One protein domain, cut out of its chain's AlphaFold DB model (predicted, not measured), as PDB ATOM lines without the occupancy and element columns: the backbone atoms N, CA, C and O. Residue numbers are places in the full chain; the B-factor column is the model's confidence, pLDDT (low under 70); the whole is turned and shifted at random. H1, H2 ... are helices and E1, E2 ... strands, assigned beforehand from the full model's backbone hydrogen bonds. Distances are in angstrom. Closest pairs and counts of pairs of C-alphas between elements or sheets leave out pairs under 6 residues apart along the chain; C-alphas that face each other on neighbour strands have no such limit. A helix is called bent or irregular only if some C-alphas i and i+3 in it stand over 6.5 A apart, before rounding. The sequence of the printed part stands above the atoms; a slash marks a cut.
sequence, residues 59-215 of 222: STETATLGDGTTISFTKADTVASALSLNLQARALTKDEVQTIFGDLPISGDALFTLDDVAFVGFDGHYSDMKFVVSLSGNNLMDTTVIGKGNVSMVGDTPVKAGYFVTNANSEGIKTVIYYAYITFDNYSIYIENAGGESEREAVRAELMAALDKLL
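AT A GLANCE: This is residues 59 to 215 of the 222 residues of an uncharacterized protein of Faecalibacterium prausnitzii (UniProt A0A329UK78). One large, strongly twisted sheet of ten strands curls round the long helix H2, which lies in its hollow; the short helix H1 is on the same face, over E5 towards the E4 end. A small separate ribbon of two strands, E3 and E8, lies beyond the sheet near E10. The printed part has 157 residues, with named elements in the order E1 E2 E3 E4 H1 E5 E6 E7 E8 E9 E10 E11 E12 H2; the class is mixed, helices and strands. The large sheet is branched at E10, and its neighbour strands are antiparallel except for the parallel pair E2 and E10. The whole is compact, with a radius of gyration of the C-alphas of 15.9 A and spans of 44 by 40 by 27 A.

IN THESE COORDINATES: In the large sheet, E12 is residues 187 to 196, 30.6 A long, E11 175 to 183, 26.2 A, E10 157 to 165, 26.8 A, and E9 150 to 154. E7 is residues 129 to 135, E6 119 to 126, E5 106 to 113, 21.9 A, and E4 87 to 91. E2 is residues 70 to 75, and E1 is 60 to 64, with C-alpha 60 at (25.147, 48.527, -30.405). E3 is residues 77 to 80 and E8 143 to 146. H1 is residues 94 to 101. H2 is residues 197 to 215, 26.3 A, ending at C-alpha 215 (11.674, 32.001, -35.670); it has a kink of 26 degrees near residue 204 and is irregular, with C-alphas 198 and 201 8.1 A apart.

HOW THE PARTS SIT: E9 to E12 form a meander, each strand the antiparallel neighbour of the one before; N 180 and O 191 of the hairpin E11 and E12 are 2.9 A apart, within hydrogen-bond range. E7 is beside E12, with N 132 and O 190 at 2.8 A. E5, E6 and E7 form a second meander, and E4 is an edge strand beside E5, with N 90 and O 110 at 2.9 A. E2 and E9 lie on one side of E10, E11 on the other side; N 163 and O 74 are 3.1 A apart. E1 and E2 form a hairpin, with N 61 and O 73 at 2.8 A. The sheet curls round H2; the closest C-alphas of E12 and H2, Asn 193 and Leu 207, are 6.0 A apart. H1 runs across the strands at 87 degrees to E5 on the local plane, and H1 and H2 are apart. E2 runs on into E3 at 67 degrees; E3 and E8 pair through N 79 and O 144, 3.0 A. In H1 every O i to N i+4 pair is within hydrogen-bond range, in H2 13 of 15.

THE WHOLE: The C-alphas farthest apart, Val 117 and Gly 172, are 47.6 A apart. The printed part has no cut, and no link is long. Mean pLDDT of the printed part is 89.3; residues 82, 84, 116, 143 and 146 to 149 are under 70.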
ATOM      1  N   SER A  59      26.856  52.177 -29.169       78.81
ATOM      2  CA  SER A  59      25.431  52.267 -29.512       78.81
ATOM      3  C   SER A  59      24.844  50.944 -29.999       78.81
ATOM      4  O   SER A  59      23.691  50.918 -30.406       78.81
ATOM      5  N   THR A  60      25.609  49.853 -29.979       86.06
ATOM      6  CA  THR A  60      25.147  48.527 -30.405       86.06
ATOM      7  C   THR A  60      25.359  47.520 -29.285       86.06
ATOM      8  O   THR A  60      26.435  47.445 -28.689       86.06
ATOM      9  N   GLU A  61      24.316  46.753 -29.011       91.50
ATOM     10  CA  GLU A  61      24.303  45.617 -28.101       91.50
ATOM     11  C   GLU A  61      24.060  44.335 -28.882       91.50
ATOM     12  O   GLU A  61      23.546  44.377 -29.997       91.50
ATOM     13  N   THR A  62      24.426  43.190 -28.318       93.06
ATOM     14  CA  THR A  62      24.226  41.898 -28.975       93.06
ATOM     15  C   THR A  62      23.672  40.878 -27.998       93.06
ATOM     16  O   THR A  62      23.959  40.932 -26.799       93.06
ATOM     17  N   ALA A  63      22.904  39.934 -28.522       93.62
ATOM     18  CA  ALA A  63      22.484  38.736 -27.813       93.62
ATOM     19  C   ALA A  63      22.461  37.552 -28.786       93.62
ATOM     20  O   ALA A  63      22.415  37.744 -30.001       93.62
ATOM     21  N   THR A  64      22.529  36.340 -28.247       95.00
ATOM     22  CA  THR A  64      22.655  35.110 -29.032       95.00
ATOM     23  C   THR A  64      21.395  34.271 -28.863       95.00
ATOM     24  O   THR A  64      20.947  34.078 -27.734       95.00
ATOM     25  N   LEU A  65      20.828  33.839 -29.986       93.56
ATOM     26  CA  LEU A  65      19.701  32.910 -30.081       93.56
ATOM     27  C   LEU A  65      20.135  31.489 -29.688       93.56
ATOM     28  O   LEU A  65      21.333  31.189 -29.628       93.56
ATOM     29  N   GLY A  66      19.174  30.600 -29.443       89.38
ATOM     30  CA  GLY A  66      19.434  29.209 -29.059       89.38
ATOM     31  C   GLY A  66      20.246  28.412 -30.090       89.38
ATOM     32  O   GLY A  66      20.981  27.495 -29.722       89.38
ATOM     33  N   ASP A  67      20.173  28.793 -31.367       88.31
ATOM     34  CA  ASP A  67      20.933  28.204 -32.478       88.31
ATOM     35  C   ASP A  67      22.385  28.726 -32.595       88.31
ATOM     36  O   ASP A  67      23.160  28.240 -33.420       88.31
ATOM     37  N   GLY A  68      22.775  29.703 -31.766       91.31
ATOM     38  CA  GLY A  68      24.083  30.359 -31.797       91.31
ATOM     39  C   GLY A  68      24.155  31.615 -32.675       91.31
ATOM     40  O   GLY A  68      25.182  32.303 -32.673       91.31
ATOM     41  N   THR A  69      23.087  31.966 -33.394       92.50
ATOM     42  CA  THR A  69      23.018  33.178 -34.211       92.50
ATOM     43  C   THR A  69      23.022  34.426 -33.328       92.50
ATOM     44  O   THR A  69      22.337  34.506 -32.312       92.50
ATOM     45  N   THR A  70      23.808  35.439 -33.705       94.88
ATOM     46  CA  THR A  70      23.913  36.692 -32.939       94.88
ATOM     47  C   THR A  70      23.045  37.797 -33.541       94.88
ATOM     48  O   THR A  70      23.244  38.226 -34.682       94.88
ATOM     49  N   ILE A  71      22.119  38.318 -32.738       94.06
ATOM     50  CA  ILE A  71      21.277  39.471 -33.060       94.06
ATOM     51  C   ILE A  71      21.944  40.750 -32.559       94.06
ATOM     52  O   ILE A  71      22.362  40.835 -31.403       94.06
ATOM     53  N   SER A  72      22.050  41.751 -33.437       93.12
ATOM     54  CA  SER A  72      22.567  43.081 -33.102       93.12
ATOM     55  C   SER A  72      21.432  44.071 -32.854       93.12
ATOM     56  O   SER A  72      20.654  44.369 -33.753       93.12
ATOM     57  N   PHE A  73      21.398  44.647 -31.658       92.19
ATOM     58  CA  PHE A  73      20.480  45.700 -31.247       92.19
ATOM     59  C   PHE A  73      21.182  47.052 -31.329       92.19
ATOM     60  O   PHE A  73      21.974  47.415 -30.457       92.19
ATOM     61  N   THR A  74      20.901  47.813 -32.379       91.38
ATOM     62  CA  THR A  74      21.423  49.175 -32.527       91.38
ATOM     63  C   THR A  74      20.485  50.175 -31.860       91.38
ATOM     64  O   THR A  74      19.269  50.102 -32.029       91.38
ATOM     65  N   LYS A  75      21.049  51.125 -31.115       90.06
ATOM     66  CA  LYS A  75      20.302  52.234 -30.536       90.06
ATOM     67  C   LYS A  75      19.643  53.039 -31.655       90.06
ATOM     68  O   LYS A  75      20.322  53.442 -32.601       90.06
ATOM     69  N   ALA A  76      18.351  53.276 -31.523       86.19
ATOM     70  CA  ALA A  76      17.544  54.060 -32.439       86.19
ATOM     71  C   ALA A  76      16.892  55.236 -31.706       86.19
ATOM     72  O   ALA A  76      16.807  55.249 -30.476       86.19
ATOM     73  N   ASP A  77      16.426  56.202 -32.489       81.75
ATOM     74  CA  ASP A  77      15.469  57.206 -32.047       81.75
ATOM     75  C   ASP A  77      14.085  56.827 -32.590       81.75
ATOM     76  O   ASP A  77      13.960  56.027 -33.519       81.75
ATOM     77  N   THR A  78      13.021  57.391 -32.030       77.94
ATOM     78  CA  THR A  78      11.655  57.151 -32.504       77.94
ATOM     79  C   THR A  78      10.922  58.464 -32.707       77.94
ATOM     80  O   THR A  78      11.196  59.466 -32.043       77.94
ATOM     81  N   VAL A  79       9.984  58.463 -33.651       75.75
ATOM     82  CA  VAL A  79       9.001  59.536 -33.799       75.75
ATOM     83  C   VAL A  79       7.610  58.941 -33.868       75.75
ATOM     84  O   VAL A  79       7.390  57.908 -34.505       75.75
ATOM     85  N   ALA A  80       6.674  59.631 -33.224       77.38
ATOM     86  CA  ALA A  80       5.263  59.348 -33.394       77.38
ATOM     87  C   ALA A  80       4.887  59.515 -34.871       77.38
ATOM     88  O   ALA A  80       5.269  60.487 -35.527       77.38
ATOM     89  N   SER A  81       4.132  58.555 -35.377       70.75
ATOM     90  CA  SER A  81       3.541  58.537 -36.702       70.75
ATOM     91  C   SER A  81       2.032  58.406 -36.556       70.75
ATOM     92  O   SER A  81       1.523  57.737 -35.664       70.75
ATOM     93  N   ALA A  82       1.284  59.040 -37.450       67.94
ATOM     94  CA  ALA A  82      -0.142  58.774 -37.517       67.94
ATOM     95  C   ALA A  82      -0.350  57.429 -38.220       67.94
ATOM     96  O   ALA A  82       0.056  57.271 -39.375       67.94
ATOM     97  N   LEU A  83      -1.000  56.479 -37.549       71.81
ATOM     98  CA  LEU A  83      -1.564  55.320 -38.229       71.81
ATOM     99  C   LEU A  83      -2.778  55.800 -39.035       71.81
ATOM    100  O   LEU A  83      -3.842  56.067 -38.483       71.81
ATOM    101  N   SER A  84      -2.605  55.984 -40.344       65.44
ATOM    102  CA  SER A  84      -3.646  56.508 -41.234       65.44
ATOM    103  C   SER A  84      -4.355  55.390 -42.003       65.44
ATOM    104  O   SER A  84      -4.435  55.434 -43.232       65.44
ATOM    105  N   LEU A  85      -4.831  54.365 -41.296       71.69
ATOM    106  CA  LEU A  85      -5.605  53.270 -41.882       71.69
ATOM    107  C   LEU A  85      -6.975  53.201 -41.212       71.69
ATOM    108  O   LEU A  85      -7.082  53.256 -39.991       71.69
ATOM    109  N   ASN A  86      -8.023  53.105 -42.026       80.38
ATOM    110  CA  ASN A  86      -9.383  52.919 -41.539       80.38
ATOM    111  C   ASN A  86      -9.661  51.412 -41.515       80.38
ATOM    112  O   ASN A  86      -9.895  50.811 -42.564       80.38
ATOM    113  N   LEU A  87      -9.511  50.805 -40.338       86.69
ATOM    114  CA  LEU A  87      -9.557  49.359 -40.132       86.69
ATOM    115  C   LEU A  87     -10.653  48.995 -39.136       86.69
ATOM    116  O   LEU A  87     -10.976  49.771 -38.235       86.69
ATOM    117  N   GLN A  88     -11.175  47.784 -39.278       89.69
ATOM    118  CA  GLN A  88     -12.049  47.153 -38.302       89.69
ATOM    119  C   GLN A  88     -11.256  46.110 -37.517       89.69
ATOM    120  O   GLN A  88     -10.584  45.260 -38.101       89.69
ATOM    121  N   ALA A  89     -11.338  46.183 -36.190       91.62
ATOM    122  CA  ALA A  89     -10.729  45.212 -35.294       91.62
ATOM    123  C   ALA A  89     -11.761  44.166 -34.864       91.62
ATOM    124  O   ALA A  89     -12.902  44.500 -34.531       91.62
ATOM    125  N   ARG A  90     -11.347  42.900 -34.844       91.19
ATOM    126  CA  ARG A  90     -12.122  41.791 -34.289       91.19
ATOM    127  C   ARG A  90     -11.210  40.884 -33.476       91.19
ATOM    128  O   ARG A  90     -10.225  40.371 -34.002       91.19
ATOM    129  N   ALA A  91     -11.617  40.588 -32.248       91.31
ATOM    130  CA  ALA A  91     -10.958  39.578 -31.432       91.31
ATOM    131  C   ALA A  91     -10.965  38.214 -32.136       91.31
ATOM    132  O   ALA A  91     -12.008  37.737 -32.610       91.31
ATOM    133  N   LEU A  92      -9.798  37.573 -32.182       87.56
ATOM    134  CA  LEU A  92      -9.699  36.184 -32.613       87.56
ATOM    135  C   LEU A  92     -10.262  35.260 -31.528       87.56
ATOM    136  O   LEU A  92     -10.061  35.463 -30.329       87.56
ATOM    137  N   THR A  93     -10.974  34.219 -31.949       89.44
ATOM    138  CA  THR A  93     -11.371  33.128 -31.056       89.44
ATOM    139  C   THR A  93     -10.146  32.315 -30.635       89.44
ATOM    140  O   THR A  93      -9.114  32.327 -31.304       89.44
ATOM    141  N   LYS A  94     -10.256  31.560 -29.536       89.81
ATOM    142  CA  LYS A  94      -9.163  30.682 -29.079       89.81
ATOM    143  C   LYS A  94      -8.741  29.673 -30.151       89.81
ATOM    144  O   LYS A  94      -7.552  29.435 -30.307       89.81
ATOM    145  N   ASP A  95      -9.699  29.136 -30.903       92.06
ATOM    146  CA  ASP A  95      -9.434  28.167 -31.968       92.06
ATOM    147  C   ASP A  95      -8.727  28.820 -33.165       92.06
ATOM    148  O   ASP A  95      -7.814  28.226 -33.734       92.06
ATOM    149  N   GLU A  96      -9.091  30.057 -33.525       91.31
ATOM    150  CA  GLU A  96      -8.383  30.834 -34.556       91.31
ATOM    151  C   GLU A  96      -6.947  31.151 -34.122       91.31
ATOM    152  O   GLU A  96      -6.019  30.939 -34.899       91.31
ATOM    153  N   VAL A  97      -6.744  31.592 -32.873       91.44
ATOM    154  CA  VAL A  97      -5.399  31.832 -32.322       91.44
ATOM    155  C   VAL A  97      -4.574  30.548 -32.346       91.44
ATOM    156  O   VAL A  97      -3.459  30.565 -32.852       91.44
ATOM    157  N   GLN A  98      -5.128  29.430 -31.872       91.94
ATOM    158  CA  GLN A  98      -4.446  28.135 -31.872       91.94
ATOM    159  C   GLN A  98      -4.107  27.668 -33.294       91.94
ATOM    160  O   GLN A  98      -3.055  27.075 -33.520       91.94
ATOM    161  N   THR A  99      -4.990  27.925 -34.261       92.50
ATOM    162  CA  THR A  99      -4.780  27.540 -35.663       92.50
ATOM    163  C   THR A  99      -3.658  28.352 -36.301       92.50
ATOM    164  O   THR A  99      -2.831  27.790 -37.013       92.50
ATOM    165  N   ILE A 100      -3.625  29.663 -36.051       92.50
ATOM    166  CA  ILE A 100      -2.654  30.571 -36.668       92.50
ATOM    167  C   ILE A 100      -1.312  30.485 -35.945       92.50
ATOM    168  O   ILE A 100      -0.289  30.320 -36.592       92.50
ATOM    169  N   PHE A 101      -1.319  30.597 -34.617       94.06
ATOM    170  CA  PHE A 101      -0.135  30.810 -33.783       94.06
ATOM    171  C   PHE A 101       0.294  29.583 -32.965       94.06
ATOM    172  O   PHE A 101       1.315  29.638 -32.278       94.06
ATOM    173  N   GLY A 102      -0.449  28.475 -33.026       93.44
ATOM    174  CA  GLY A 102      -0.159  27.278 -32.238       93.44
ATOM    175  C   GLY A 102      -0.284  27.526 -30.733       93.44
ATOM    176  O   GLY A 102      -1.160  28.256 -30.282       93.44
ATOM    177  N   ASP A 103       0.624  26.928 -29.959       94.12
ATOM    178  CA  ASP A 103       0.665  27.052 -28.493       94.12
ATOM    179  C   ASP A 103       1.386  28.325 -28.005       94.12
ATOM    180  O   ASP A 103       1.678  28.464 -26.812       94.12
ATOM    181  N   LEU A 104       1.737  29.247 -28.909       95.94
ATOM    182  CA  LEU A 104       2.380  30.497 -28.516       95.94
ATOM    183  C   LEU A 104       1.409  31.350 -27.678       95.94
ATOM    184  O   LEU A 104       0.215  31.388 -27.978       95.94
ATOM    185  N   PRO A 105       1.897  32.068 -26.648       95.69
ATOM    186  CA  PRO A 105       1.063  32.857 -25.741       95.69
ATOM    187  C   PRO A 105       0.605  34.173 -26.395       95.69
ATOM    188  O   PRO A 105       0.901  35.258 -25.903       95.69
ATOM    189  N   ILE A 106      -0.082  34.085 -27.535       95.69
ATOM    190  CA  ILE A 106      -0.487  35.232 -28.344       95.69
ATOM    191  C   ILE A 106      -1.952  35.585 -28.085       95.69
ATOM    192  O   ILE A 106      -2.821  34.718 -28.009       95.69
ATOM    193  N   SER A 107      -2.238  36.877 -27.943       93.88
ATOM    194  CA  SER A 107      -3.601  37.394 -27.777       93.88
ATOM    195  C   SER A 107      -3.747  38.778 -28.398       93.88
ATOM    196  O   SER A 107      -2.775  39.524 -28.454       93.88
ATOM    197  N   GLY A 108      -4.935  39.122 -28.895       93.69
ATOM    198  CA  GLY A 108      -5.167  40.399 -29.570       93.69
ATOM    199  C   GLY A 108      -6.282  40.343 -30.602       93.69
ATOM    200  O   GLY A 108      -7.087  39.404 -30.631       93.69
ATOM    201  N   ASP A 109      -6.291  41.355 -31.459       93.25
ATOM    202  CA  ASP A 109      -7.320  41.581 -32.458       93.25
ATOM    203  C   ASP A 109      -6.760  41.415 -33.872       93.25
ATOM    204  O   ASP A 109      -5.710  41.947 -34.238       93.25
ATOM    205  N   ALA A 110      -7.506  40.694 -34.702       93.25
ATOM    206  CA  ALA A 110      -7.308  40.705 -36.138       93.25
ATOM    207  C   ALA A 110      -7.853  42.009 -36.730       93.25
ATOM    208  O   ALA A 110      -8.898  42.515 -36.314       93.25
ATOM    209  N   LEU A 111      -7.144  42.529 -37.724       92.62
ATOM    210  CA  LEU A 111      -7.439  43.786 -38.388       92.62
ATOM    211  C   LEU A 111      -7.874  43.521 -39.825       92.62
ATOM    212  O   LEU A 111      -7.176  42.844 -40.583       92.62
ATOM    213  N   PHE A 112      -9.013  44.091 -40.199       89.50
ATOM    214  CA  PHE A 112      -9.632  43.947 -41.512       89.50
ATOM    215  C   PHE A 112      -9.870  45.315 -42.152       89.50
ATOM    216  O   PHE A 112      -9.971  46.339 -41.469       89.50
ATOM    217  N   THR A 113      -9.971  45.346 -43.478       87.00
ATOM    218  CA  THR A 113     -10.502  46.517 -44.189       87.00
ATOM    219  C   THR A 113     -11.981  46.735 -43.834       87.00
ATOM    220  O   THR A 113     -12.682  45.778 -43.526       87.00
ATOM    221  N   LEU A 114     -12.479  47.980 -43.887       81.88
ATOM    222  CA  LEU A 114     -13.863  48.328 -43.492       81.88
ATOM    223  C   LEU A 114     -14.975  47.583 -44.245       81.88
ATOM    224  O   LEU A 114     -16.093  47.498 -43.749       81.88
ATOM    225  N   ASP A 115     -14.686  47.074 -45.439       76.94
ATOM    226  CA  ASP A 115     -15.651  46.293 -46.215       76.94
ATOM    227  C   ASP A 115     -15.692  44.812 -45.761       76.94
ATOM    228  O   ASP A 115     -16.359  43.996 -46.394       76.94
ATOM    229  N   ASP A 116     -14.962  44.456 -44.691       63.72
ATOM    230  CA  ASP A 116     -14.810  43.116 -44.094       63.72
ATOM    231  C   ASP A 116     -14.231  42.043 -45.047       63.72
ATOM    232  O   ASP A 116     -14.302  40.843 -44.779       63.72
ATOM    233  N   VAL A 117     -13.622  42.446 -46.171       71.06
ATOM    234  CA  VAL A 117     -13.203  41.496 -47.226       71.06
ATOM    235  C   VAL A 117     -11.751  41.026 -47.095       71.06
ATOM    236  O   VAL A 117     -11.429  39.940 -47.571       71.06
ATOM    237  N   ALA A 118     -10.853  41.808 -46.482       85.50
ATOM    238  CA  ALA A 118      -9.423  41.483 -46.468       85.50
ATOM    239  C   ALA A 118      -8.797  41.610 -45.077       85.50
ATOM    240  O   ALA A 118      -8.840  42.678 -44.465       85.50
ATOM    241  N   PHE A 119      -8.164  40.527 -44.620       87.75
ATOM    242  CA  PHE A 119      -7.256  40.538 -43.477       87.75
ATOM    243  C   PHE A 119      -6.037  41.410 -43.804       87.75
ATOM    244  O   PHE A 119      -5.452  41.296 -44.880       87.75
ATOM    245  N   VAL A 120      -5.678  42.309 -42.893       90.75
ATOM    246  CA  VAL A 120      -4.579  43.278 -43.050       90.75
ATOM    247  C   VAL A 120      -3.423  42.936 -42.112       90.75
ATOM    248  O   VAL A 120      -2.255  43.153 -42.446       90.75
ATOM    249  N   GLY A 121      -3.744  42.377 -40.948       93.31
ATOM    250  CA  GLY A 121      -2.769  41.986 -39.948       93.31
ATOM    251  C   GLY A 121      -3.405  41.748 -38.588       93.31
ATOM    252  O   GLY A 121      -4.613  41.573 -38.464       93.31
ATOM    253  N   PHE A 122      -2.575  41.750 -37.561       94.00
ATOM    254  CA  PHE A 122      -2.953  41.445 -36.191       94.00
ATOM    255  C   PHE A 122      -2.263  42.429 -35.255       94.00
ATOM    256  O   PHE A 122      -1.053  42.617 -35.375       94.00
ATOM    257  N   ASP A 123      -3.013  43.030 -34.336       93.88
ATOM    258  CA  ASP A 123      -2.468  43.842 -33.249       93.88
ATOM    259  C   ASP A 123      -2.735  43.147 -31.912       93.88
ATOM    260  O   ASP A 123      -3.883  42.899 -31.538       93.88
ATOM    261  N   GLY A 124      -1.670  42.806 -31.194       94.62
ATOM    262  CA  GLY A 124      -1.786  42.074 -29.952       94.62
ATOM    263  C   GLY A 124      -0.501  42.013 -29.146       94.62
ATOM    264  O   GLY A 124       0.322  42.932 -29.144       94.62
ATOM    265  N   HIS A 125      -0.370  40.909 -28.420       95.75
ATOM    266  CA  HIS A 125       0.716  40.657 -27.490       95.75
ATOM    267  C   HIS A 125       1.219  39.218 -27.595       95.75
ATOM    268  O   HIS A 125       0.429  38.304 -27.827       95.75
ATOM    269  N   TYR A 126       2.523  39.036 -27.387       97.06
ATOM    270  CA  TYR A 126       3.170  37.768 -27.055       97.06
ATOM    271  C   TYR A 126       3.473  37.812 -25.557       97.06
ATOM    272  O   TYR A 126       4.366  38.545 -25.128       97.06
ATOM    273  N   SER A 127       2.723  37.069 -24.745       96.19
ATOM    274  CA  SER A 127       2.670  37.293 -23.295       96.19
ATOM    275  C   SER A 127       2.400  38.781 -23.003       96.19
ATOM    276  O   SER A 127       1.368  39.292 -23.427       96.19
ATOM    277  N   ASP A 128       3.331  39.486 -22.354       95.88
ATOM    278  CA  ASP A 128       3.218  40.916 -22.037       95.88
ATOM    279  C   ASP A 128       3.917  41.829 -23.071       95.88
ATOM    280  O   ASP A 128       3.885  43.052 -22.952       95.88
ATOM    281  N   MET A 129       4.556  41.257 -24.097       97.81
ATOM    282  CA  MET A 129       5.275  41.996 -25.144       97.81
ATOM    283  C   MET A 129       4.310  42.431 -26.237       97.81
ATOM    284  O   MET A 129       3.502  41.622 -26.689       97.81
ATOM    285  N   LYS A 130       4.425  43.664 -26.735       96.50
ATOM    286  CA  LYS A 130       3.665  44.114 -27.911       96.50
ATOM    287  C   LYS A 130       4.076  43.262 -29.109       96.50
ATOM    288  O   LYS A 130       5.264  43.093 -29.377       96.50
ATOM    289  N   PHE A 131       3.094  42.736 -29.827       96.31
ATOM    290  CA  PHE A 131       3.281  41.832 -30.954       96.31
ATOM    291  C   PHE A 131       2.314  42.203 -32.071       96.31
ATOM    292  O   PHE A 131       1.097  42.157 -31.894       96.31
ATOM    293  N   VAL A 132       2.854  42.560 -33.231       95.06
ATOM    294  CA  VAL A 132       2.062  42.967 -34.389       95.06
ATOM    295  C   VAL A 132       2.501  42.210 -35.622       95.06
ATOM    296  O   VAL A 132       3.684  42.160 -35.950       95.06
ATOM    297  N   VAL A 133       1.527  41.670 -36.342       94.69
ATOM    298  CA  VAL A 133       1.728  41.072 -37.660       94.69
ATOM    299  C   VAL A 133       1.155  42.019 -38.694       94.69
ATOM    300  O   VAL A 133       0.000  42.414 -38.586       94.69
ATOM    301  N   SER A 134       1.930  42.362 -39.719       92.12
ATOM    302  CA  SER A 134       1.447  43.132 -40.867       92.12
ATOM    303  C   SER A 134       1.595  42.309 -42.138       92.12
ATOM    304  O   SER A 134       2.690  41.829 -42.426       92.12
ATOM    305  N   LEU A 135       0.533  42.166 -42.934       89.44
ATOM    306  CA  LEU A 135       0.699  41.655 -44.295       89.44
ATOM    307  C   LEU A 135       1.503  42.655 -45.137       89.44
ATOM    308  O   LEU A 135       1.370  43.873 -44.964       89.44
ATOM    309  N   SER A 136       2.333  42.142 -46.048       73.19
ATOM    310  CA  SER A 136       3.258  42.940 -46.863       73.19
ATOM    311  C   SER A 136       2.584  44.167 -47.492       73.19
ATOM    312  O   SER A 136       1.597  44.052 -48.215       73.19
ATOM    313  N   GLY A 137       3.151  45.351 -47.236       70.31
ATOM    314  CA  GLY A 137       2.671  46.635 -47.762       70.31
ATOM    315  C   GLY A 137       1.833  47.468 -46.787       70.31
ATOM    316  O   GLY A 137       1.661  48.661 -47.028       70.31
ATOM    317  N   ASN A 138       1.385  46.894 -45.667       76.62
ATOM    318  CA  ASN A 138       0.683  47.628 -44.616       76.62
ATOM    319  C   ASN A 138       1.647  47.986 -43.478       76.62
ATOM    320  O   ASN A 138       2.408  47.141 -43.016       76.62
ATOM    321  N   ASN A 139       1.616  49.238 -43.016       79.62
ATOM    322  CA  ASN A 139       2.274  49.632 -41.772       79.62
ATOM    323  C   ASN A 139       1.199  49.796 -40.700       79.62
ATOM    324  O   ASN A 139       0.380  50.707 -40.793       79.62
ATOM    325  N   LEU A 140       1.207  48.900 -39.717       85.81
ATOM    326  CA  LEU A 140       0.254  48.891 -38.606       85.81
ATOM    327  C   LEU A 140       0.810  49.556 -37.341       85.81
ATOM    328  O   LEU A 140       0.166  49.534 -36.298       85.81
ATOM    329  N   MET A 141       2.001  50.155 -37.423       81.94
ATOM    330  CA  MET A 141       2.666  50.807 -36.301       81.94
ATOM    331  C   MET A 141       2.409  52.309 -36.290       81.94
ATOM    332  O   MET A 141       2.560  53.000 -37.299       81.94
ATOM    333  N   ASP A 142       2.082  52.825 -35.109       71.75
ATOM    334  CA  ASP A 142       1.961  54.256 -34.816       71.75
ATOM    335  C   ASP A 142       3.318  54.915 -34.517       71.75
ATOM    336  O   ASP A 142       3.416  56.125 -34.343       71.75
ATOM    337  N   THR A 143       4.395  54.135 -34.486       69.69
ATOM    338  CA  THR A 143       5.739  54.620 -34.204       69.69
ATOM    339  C   THR A 143       6.653  54.288 -35.368       69.69
ATOM    340  O   THR A 143       6.787  53.138 -35.785       69.69
ATOM    341  N   THR A 144       7.316  55.314 -35.900       72.62
ATOM    342  CA  THR A 144       8.395  55.115 -36.865       72.62
ATOM    343  C   THR A 144       9.721  55.101 -36.126       72.62
ATOM    344  O   THR A 144      10.124  56.082 -35.498       72.62
ATOM    345  N   VAL A 145      10.430  53.984 -36.244       72.12
ATOM    346  CA  VAL A 145      11.801  53.851 -35.758       72.12
ATOM    347  C   VAL A 145      12.748  54.596 -36.702       72.12
ATOM    348  O   VAL A 145      12.911  54.229 -37.870       72.12
ATOM    349  N   ILE A 146      13.410  55.630 -36.185       57.31
ATOM    350  CA  ILE A 146      14.435  56.409 -36.876       57.31
ATOM    351  C   ILE A 146      15.808  55.817 -36.557       57.31
ATOM    352  O   ILE A 146      16.352  55.959 -35.463       57.31
ATOM    353  N   GLY A 147      16.403  55.170 -37.554       57.31
ATOM    354  CA  GLY A 147      17.755  54.636 -37.452       57.31
ATOM    355  C   GLY A 147      17.996  53.448 -38.375       57.31
ATOM    356  O   GLY A 147      17.084  52.700 -38.744       57.31
ATOM    357  N   LYS A 148      19.262  53.253 -38.754       57.34
ATOM    358  CA  LYS A 148      19.704  52.029 -39.427       57.34
ATOM    359  C   LYS A 148      19.908  50.951 -38.363       57.34
ATOM    360  O   LYS A 148      21.015  50.771 -37.875       57.34
ATOM    361  N   GLY A 149      18.825  50.277 -37.973       63.66
ATOM    362  CA  GLY A 149      18.947  49.003 -37.263       63.66
ATOM    363  C   GLY A 149      19.762  48.029 -38.114       63.66
ATOM    364  O   GLY A 149      19.567  47.979 -39.334       63.66
ATOM    365  N   ASN A 150      20.686  47.305 -37.487       80.94
ATOM    366  CA  ASN A 150      21.436  46.257 -38.165       80.94
ATOM    367  C   ASN A 150      20.496  45.098 -38.514       80.94
ATOM    368  O   ASN A 150      19.591  44.769 -37.748       80.94
ATOM    369  N   VAL A 151      20.719  44.497 -39.682       88.12
ATOM    370  CA  VAL A 151      20.036  43.267 -40.086       88.12
ATOM    371  C   VAL A 151      20.947  42.096 -39.739       88.12
ATOM    372  O   VAL A 151      22.076  42.030 -40.225       88.12
ATOM    373  N   SER A 152      20.456  41.198 -38.895       91.69
ATOM    374  CA  SER A 152      21.034  39.880 -38.642       91.69
ATOM    375  C   SER A 152      20.260  38.843 -39.460       91.69
ATOM    376  O   SER A 152      19.041  38.932 -39.561       91.69
ATOM    377  N   MET A 153      20.952  37.862 -40.039       91.06
ATOM    378  CA  MET A 153      20.313  36.744 -40.742       91.06
ATOM    379  C   MET A 153      20.203  35.552 -39.793       91.06
ATOM    380  O   MET A 153      21.226  35.119 -39.264       91.06
ATOM    381  N   VAL A 154      18.990  35.040 -39.584       90.69
ATOM    382  CA  VAL A 154      18.731  33.794 -38.847       90.69
ATOM    383  C   VAL A 154      18.291  32.746 -39.859       90.69
ATOM    384  O   VAL A 154      17.177  32.803 -40.382       90.69
ATOM    385  N   GLY A 155      19.206  31.846 -40.224       88.38
ATOM    386  CA  GLY A 155      19.074  31.094 -41.472       88.38
ATOM    387  C   GLY A 155      18.941  32.060 -42.656       88.38
ATOM    388  O   GLY A 155      19.786  32.939 -42.835       88.38
ATOM    389  N   ASP A 156      17.847  31.939 -43.406       89.50
ATOM    390  CA  ASP A 156      17.504  32.836 -44.518       89.50
ATOM    391  C   ASP A 156      16.541  33.969 -44.113       89.50
ATOM    392  O   ASP A 156      16.163  34.791 -44.949       89.50
ATOM    393  N   THR A 157      16.163  34.054 -42.833       90.94
ATOM    394  CA  THR A 157      15.195  35.039 -42.336       90.94
ATOM    395  C   THR A 157      15.908  36.310 -41.864       90.94
ATOM    396  O   THR A 157      16.683  36.262 -40.899       90.94
ATOM    397  N   PRO A 158      15.670  37.473 -42.496       91.88
ATOM    398  CA  PRO A 158      16.233  38.738 -42.047       91.88
ATOM    399  C   PRO A 158      15.517  39.254 -40.791       91.88
ATOM    400  O   PRO A 158      14.300  39.442 -40.771       91.88
ATOM    401  N   VAL A 159      16.307  39.563 -39.764       93.38
ATOM    402  CA  VAL A 159      15.856  40.149 -38.498       93.38
ATOM    403  C   VAL A 159      16.526  41.505 -38.309       93.38
ATOM    404  O   VAL A 159      17.744  41.599 -38.147       93.38
ATOM    405  N   LYS A 160      15.736  42.580 -38.314       92.44
ATOM    406  CA  LYS A 160      16.205  43.936 -38.000       92.44
ATOM    407  C   LYS A 160      15.854  44.270 -36.557       92.44
ATOM    408  O   LYS A 160      14.676  44.385 -36.235       92.44
ATOM    409  N   ALA A 161      16.851  44.500 -35.710       93.56
ATOM    410  CA  ALA A 161      16.632  44.745 -34.286       93.56
ATOM    411  C   ALA A 161      17.273  46.048 -33.796       93.56
ATOM    412  O   ALA A 161      18.201  46.599 -34.400       93.56
ATOM    413  N   GLY A 162      16.760  46.555 -32.681       93.00
ATOM    414  CA  GLY A 162      17.288  47.750 -32.046       93.00
ATOM    415  C   GLY A 162      16.677  48.021 -30.687       93.00
ATOM    416  O   GLY A 162      15.912  47.220 -30.154       93.00
ATOM    417  N   TYR A 163      17.067  49.148 -30.107       93.50
ATOM    418  CA  TYR A 163      16.501  49.598 -28.845       93.50
ATOM    419  C   TYR A 163      16.483  51.116 -28.757       93.50
ATOM    420  O   TYR A 163      17.287  51.793 -29.394       93.50
ATOM    421  N   PHE A 164      15.609  51.661 -27.928       91.38
ATOM    422  CA  PHE A 164      15.635  53.070 -27.559       91.38
ATOM    423  C   PHE A 164      15.392  53.222 -26.060       91.38
ATOM    424  O   PHE A 164      14.912  52.310 -25.388       91.38
ATOM    425  N   VAL A 165      15.810  54.361 -25.516       91.88
ATOM    426  CA  VAL A 165      15.651  54.687 -24.096       91.88
ATOM    427  C   VAL A 165      14.883  55.990 -24.022       91.88
ATOM    428  O   VAL A 165      15.271  56.980 -24.642       91.88
ATOM    429  N   THR A 166      13.785  55.971 -23.281       90.88
ATOM    430  CA  THR A 166      12.938  57.143 -23.065       90.88
ATOM    431  C   THR A 166      13.648  58.199 -22.215       90.88
ATOM    432  O   THR A 166      14.644  57.939 -21.530       90.88
ATOM    433  N   ASN A 167      13.118  59.421 -22.236       92.12
ATOM    434  CA  ASN A 167      13.465  60.398 -21.211       92.12
ATOM    435  C   ASN A 167      12.987  59.903 -19.840       92.12
ATOM    436  O   ASN A 167      11.998  59.180 -19.745       92.12
ATOM    437  N   ALA A 168      13.676  60.325 -18.780       95.31
ATOM    438  CA  ALA A 168      13.256  60.001 -17.425       95.31
ATOM    439  C   ALA A 168      11.855  60.573 -17.139       95.31
ATOM    440  O   ALA A 168      11.567  61.718 -17.495       95.31
ATOM    441  N   ASN A 169      11.000  59.783 -16.493       91.94
ATOM    442  CA  ASN A 169       9.698  60.230 -16.004       91.94
ATOM    443  C   ASN A 169       9.854  61.161 -14.779       91.94
ATOM    444  O   ASN A 169      10.968  61.511 -14.377       91.94
ATOM    445  N   SER A 170       8.743  61.561 -14.149       94.44
ATOM    446  CA  SER A 170       8.762  62.442 -12.965       94.44
ATOM    447  C   SER A 170       9.502  61.862 -11.753       94.44
ATOM    448  O   SER A 170       9.869  62.612 -10.854       94.44
ATOM    449  N   GLU A 171       9.733  60.550 -11.727       93.94
ATOM    450  CA  GLU A 171      10.449  59.829 -10.670       93.94
ATOM    451  C   GLU A 171      11.928  59.585 -11.013       93.94
ATOM    452  O   GLU A 171      12.655  58.956 -10.249       93.94
ATOM    453  N   GLY A 172      12.403  60.084 -12.159       93.94
ATOM    454  CA  GLY A 172      13.773  59.863 -12.621       93.94
ATOM    455  C   GLY A 172      13.995  58.502 -13.290       93.94
ATOM    456  O   GLY A 172      15.127  58.184 -13.656       93.94
ATOM    457  N   ILE A 173      12.937  57.710 -13.478       93.56
ATOM    458  CA  ILE A 173      13.002  56.371 -14.067       93.56
ATOM    459  C   ILE A 173      12.941  56.491 -15.585       93.56
ATOM    460  O   ILE A 173      12.063  57.156 -16.136       93.56
ATOM    461  N   LYS A 174      13.875  55.829 -16.262       96.31
ATOM    462  CA  LYS A 174      13.877  55.672 -17.716       96.31
ATOM    463  C   LYS A 174      13.386  54.282 -18.081       96.31
ATOM    464  O   LYS A 174      13.743  53.312 -17.418       96.31
ATOM    465  N   THR A 175      12.640  54.194 -19.169       95.75
ATOM    466  CA  THR A 175      12.241  52.930 -19.798       95.75
ATOM    467  C   THR A 175      13.175  52.631 -20.963       95.75
ATOM    468  O   THR A 175      13.416  53.511 -21.795       95.75
ATOM    469  N   VAL A 176      13.679  51.401 -21.030       95.75
ATOM    470  CA  VAL A 176      14.342  50.845 -22.214       95.75
ATOM    471  C   VAL A 176      13.342  49.993 -22.983       95.75
ATOM    472  O   VAL A 176      12.576  49.242 -22.385       95.75
ATOM    473  N   ILE A 177      13.353  50.123 -24.303       95.12
ATOM    474  CA  ILE A 177      12.465  49.390 -25.202       95.12
ATOM    475  C   ILE A 177      13.345  48.700 -26.232       95.12
ATOM    476  O   ILE A 177      14.051  49.372 -26.987       95.12
ATOM    477  N   TYR A 178      13.341  47.370 -26.228       96.00
ATOM    478  CA  TYR A 178      13.995  46.552 -27.246       96.00
ATOM    479  C   TYR A 178      12.942  46.078 -28.237       96.00
ATOM    480  O   TYR A 178      11.871  45.638 -27.829       96.00
ATOM    481  N   TYR A 179      13.260  46.127 -29.525       95.25
ATOM    482  CA  TYR A 179      12.342  45.717 -30.580       95.25
ATOM    483  C   TYR A 179      13.052  44.905 -31.663       95.25
ATOM    484  O   TYR A 179      14.268  45.021 -31.874       95.25
ATOM    485  N   ALA A 180      12.266  44.128 -32.399       94.50
ATOM    486  CA  ALA A 180      12.702  43.397 -33.574       94.50
ATOM    487  C   ALA A 180      11.616  43.388 -34.656       94.50
ATOM    488  O   ALA A 180      10.427  43.274 -34.371       94.50
ATOM    489  N   TYR A 181      12.064  43.490 -35.905       92.56
ATOM    490  CA  TYR A 181      11.274  43.262 -37.106       92.56
ATOM    491  C   TYR A 181      11.779  41.991 -37.783       92.56
ATOM    492  O   TYR A 181      12.952  41.923 -38.160       92.56
ATOM    493  N   ILE A 182      10.896  41.014 -37.952       92.69
ATOM    494  CA  ILE A 182      11.147  39.785 -38.701       92.69
ATOM    495  C   ILE A 182      10.387  39.902 -40.018       92.69
ATOM    496  O   ILE A 182       9.176  40.134 -40.006       92.69
ATOM    497  N   THR A 183      11.078  39.769 -41.145       89.19
ATOM    498  CA  THR A 183      10.441  39.864 -42.464       89.19
ATOM    499  C   THR A 183      10.379  38.492 -43.114       89.19
ATOM    500  O   THR A 183      11.416  37.881 -43.363       89.19
ATOM    501  N   PHE A 184       9.164  38.054 -43.429       88.25
ATOM    502  CA  PHE A 184       8.876  36.896 -44.271       88.25
ATOM    503  C   PHE A 184       8.387  37.374 -45.648       88.25
ATOM    504  O   PHE A 184       8.198  38.572 -45.871       88.25
ATOM    505  N   ASP A 185       8.165  36.450 -46.582       85.50
ATOM    506  CA  ASP A 185       7.782  36.793 -47.959       85.50
ATOM    507  C   ASP A 185       6.455  37.577 -48.043       85.50
ATOM    508  O   ASP A 185       6.323  38.527 -48.820       85.50
ATOM    509  N   ASN A 186       5.452  37.194 -47.245       87.50
ATOM    510  CA  ASN A 186       4.081  37.715 -47.324       87.50
ATOM    511  C   ASN A 186       3.612  38.491 -46.081       87.50
ATOM    512  O   ASN A 186       2.539  39.098 -46.118       87.50
ATOM    513  N   TYR A 187       4.391  38.496 -45.002       91.44
ATOM    514  CA  TYR A 187       4.093  39.257 -43.793       91.44
ATOM    515  C   TYR A 187       5.371  39.656 -43.059       91.44
ATOM    516  O   TYR A 187       6.447  39.091 -43.260       91.44
ATOM    517  N   SER A 188       5.241  40.625 -42.166       92.12
ATOM    518  CA  SER A 188       6.263  40.978 -41.194       92.12
ATOM    519  C   SER A 188       5.707  40.877 -39.783       92.12
ATOM    520  O   SER A 188       4.513  41.061 -39.546       92.12
ATOM    521  N   ILE A 189       6.597  40.579 -38.846       94.44
ATOM    522  CA  ILE A 189       6.315  40.596 -37.418       94.44
ATOM    523  C   ILE A 189       7.122  41.722 -36.800       94.44
ATOM    524  O   ILE A 189       8.335  41.798 -36.992       94.44
ATOM    525  N   TYR A 190       6.448  42.565 -36.034       94.81
ATOM    526  CA  TYR A 190       7.061  43.450 -35.065       94.81
ATOM    527  C   TYR A 190       6.811  42.906 -33.664       94.81
ATOM    528  O   TYR A 190       5.681  42.568 -33.316       94.81
ATOM    529  N   ILE A 191       7.861  42.849 -32.859       96.62
ATOM    530  CA  ILE A 191       7.757  42.535 -31.439       96.62
ATOM    531  C   ILE A 191       8.623  43.508 -30.646       96.62
ATOM    532  O   ILE A 191       9.760  43.785 -31.037       96.62
ATOM    533  N   GLU A 192       8.096  44.019 -29.538       96.00
ATOM    534  CA  GLU A 192       8.864  44.830 -28.597       96.00
ATOM    535  C   GLU A 192       8.584  44.452 -27.144       96.00
ATOM    536  O   GLU A 192       7.462  44.117 -26.763       96.00
ATOM    537  N   ASN A 193       9.635  44.537 -26.331       97.75
ATOM    538  CA  ASN A 193       9.557  44.411 -24.885       97.75
ATOM    539  C   ASN A 193      10.106  45.680 -24.231       97.75
ATOM    540  O   ASN A 193      11.107  46.251 -24.684       97.75
ATOM    541  N   ALA A 194       9.462  46.103 -23.149       96.69
ATOM    542  CA  ALA A 194       9.764  47.337 -22.448       96.69
ATOM    543  C   ALA A 194       9.890  47.089 -20.945       96.69
ATOM    544  O   ALA A 194       9.121  46.340 -20.358       96.69
ATOM    545  N   GLY A 195      10.833  47.775 -20.308       97.12
ATOM    546  CA  GLY A 195      11.001  47.727 -18.857       97.12
ATOM    547  C   GLY A 195      11.886  48.858 -18.355       97.12
ATOM    548  O   GLY A 195      12.319  49.713 -19.136       97.12
ATOM    549  N   GLY A 196      12.161  48.893 -17.051       96.69
ATOM    550  CA  GLY A 196      13.074  49.892 -16.499       96.69
ATOM    551  C   GLY A 196      14.464  49.779 -17.139       96.69
ATOM    552  O   GLY A 196      14.945  48.683 -17.407       96.69
ATOM    553  N   GLU A 197      15.163  50.896 -17.368       95.69
ATOM    554  CA  GLU A 197      16.528  50.868 -17.930       95.69
ATOM    555  C   GLU A 197      17.489  50.040 -17.051       95.69
ATOM    556  O   GLU A 197      18.414  49.406 -17.563       95.69
ATOM    557  N   SER A 198      17.241  49.978 -15.739       94.81
ATOM    558  CA  SER A 198      17.969  49.110 -14.803       94.81
ATOM    559  C   SER A 198      17.759  47.612 -15.047       94.81
ATOM    560  O   SER A 198      18.602  46.814 -14.655       94.81
ATOM    561  N   GLU A 199      16.661  47.224 -15.695       96.44
ATOM    562  CA  GLU A 199      16.255  45.837 -15.963       96.44
ATOM    563  C   GLU A 199      16.584  45.406 -17.398       96.44
ATOM    564  O   GLU A 199      16.209  44.322 -17.838       96.44
ATOM    565  N   ARG A 200      17.312  46.239 -18.149       96.38
ATOM    566  CA  ARG A 200      17.527  46.074 -19.592       96.38
ATOM    567  C   ARG A 200      18.009  44.698 -20.039       96.38
ATOM    568  O   ARG A 200      17.684  44.268 -21.141       96.38
ATOM    569  N   GLU A 201      18.824  44.035 -19.223       96.19
ATOM    570  CA  GLU A 201      19.348  42.712 -19.552       96.19
ATOM    571  C   GLU A 201      18.234  41.667 -19.532       96.19
ATOM    572  O   GLU A 201      18.163  40.866 -20.460       96.19
ATOM    573  N   ALA A 202      17.341  41.729 -18.539       97.75
ATOM    574  CA  ALA A 202      16.155  40.882 -18.464       97.75
ATOM    575  C   ALA A 202      15.189  41.193 -19.614       97.75
ATOM    576  O   ALA A 202      14.833  40.282 -20.355       97.75
ATOM    577  N   VAL A 203      14.884  42.475 -19.857       98.19
ATOM    578  CA  VAL A 203      13.998  42.903 -20.960       98.19
ATOM    579  C   VAL A 203      14.490  42.365 -22.311       98.19
ATOM    580  O   VAL A 203      13.715  41.802 -23.087       98.19
ATOM    581  N   ARG A 204      15.798  42.490 -22.591       97.75
ATOM    582  CA  ARG A 204      16.412  41.961 -23.818       97.75
ATOM    583  C   ARG A 204      16.400  40.434 -23.851       97.75
ATOM    584  O   ARG A 204      16.170  39.865 -24.912       97.75
ATOM    585  N   ALA A 205      16.686  39.766 -22.733       97.56
ATOM    586  CA  ALA A 205      16.706  38.306 -22.664       97.56
ATOM    587  C   ALA A 205      15.319  37.697 -22.913       97.56
ATOM    588  O   ALA A 205      15.204  36.729 -23.660       97.56
ATOM    589  N   GLU A 206      14.269  38.292 -22.352       98.31
ATOM    590  CA  GLU A 206      12.884  37.879 -22.582       98.31
ATOM    591  C   GLU A 206      12.481  38.054 -24.049       98.31
ATOM    592  O   GLU A 206      11.954  37.119 -24.652       98.31
ATOM    593  N   LEU A 207      12.810  39.202 -24.658       98.38
ATOM    594  CA  LEU A 207      12.581  39.420 -26.088       98.38
ATOM    595  C   LEU A 207      13.303  38.367 -26.940       98.38
ATOM    596  O   LEU A 207      12.732  37.846 -27.891       98.38
ATOM    597  N   MET A 208      14.550  38.029 -26.597       97.62
ATOM    598  CA  MET A 208      15.317  36.998 -27.306       97.62
ATOM    599  C   MET A 208      14.679  35.611 -27.188       97.62
ATOM    600  O   MET A 208      14.630  34.891 -28.179       97.62
ATOM    601  N   ALA A 209      14.145  35.256 -26.017       97.50
ATOM    602  CA  ALA A 209      13.428  33.996 -25.834       97.50
ATOM    603  C   ALA A 209      12.143  33.935 -26.682       97.50
ATOM    604  O   ALA A 209      11.838  32.895 -27.267       97.50
ATOM    605  N   ALA A 210      11.413  35.050 -26.795       98.00
ATOM    606  CA  ALA A 210      10.265  35.147 -27.692       98.00
ATOM    607  C   ALA A 210      10.688  35.040 -29.167       98.00
ATOM    608  O   ALA A 210      10.053  34.318 -29.934       98.00
ATOM    609  N   LEU A 211      11.785  35.699 -29.560       96.81
ATOM    610  CA  LEU A 211      12.331  35.629 -30.919       96.81
ATOM    611  C   LEU A 211      12.733  34.210 -31.321       96.81
ATOM    612  O   LEU A 211      12.366  33.794 -32.417       96.81
ATOM    613  N   ASP A 212      13.414  33.464 -30.445       95.56
ATOM    614  CA  ASP A 212      13.739  32.049 -30.678       95.56
ATOM    615  C   ASP A 212      12.473  31.260 -31.042       95.56
ATOM    616  O   ASP A 212      12.425  30.568 -32.056       95.56
ATOM    617  N   LYS A 213      11.396  31.432 -30.265       95.94
ATOM    618  CA  LYS A 213      10.124  30.746 -30.519       95.94
ATOM    619  C   LYS A 213       9.411  31.222 -31.772       95.94
ATOM    620  O   LYS A 213       8.856  30.396 -32.484       95.94
ATOM    621  N   LEU A 214       9.425  32.512 -32.075       95.75
ATOM    622  CA  LEU A 214       8.806  33.023 -33.296       95.75
ATOM    623  C   LEU A 214       9.524  32.521 -34.555       95.75
ATOM    624  O   LEU A 214       8.859  32.179 -35.523       95.75
ATOM    625  N   LEU A 215      10.857  32.440 -34.532       93.56
ATOM    626  CA  LEU A 215      11.674  32.001 -35.670       93.56
ATOM    627  C   LEU A 215      11.649  30.478 -35.885       93.56
ATOM    628  O   LEU A 215      11.915  30.014 -36.990       93.56
TER     629      LEU A 215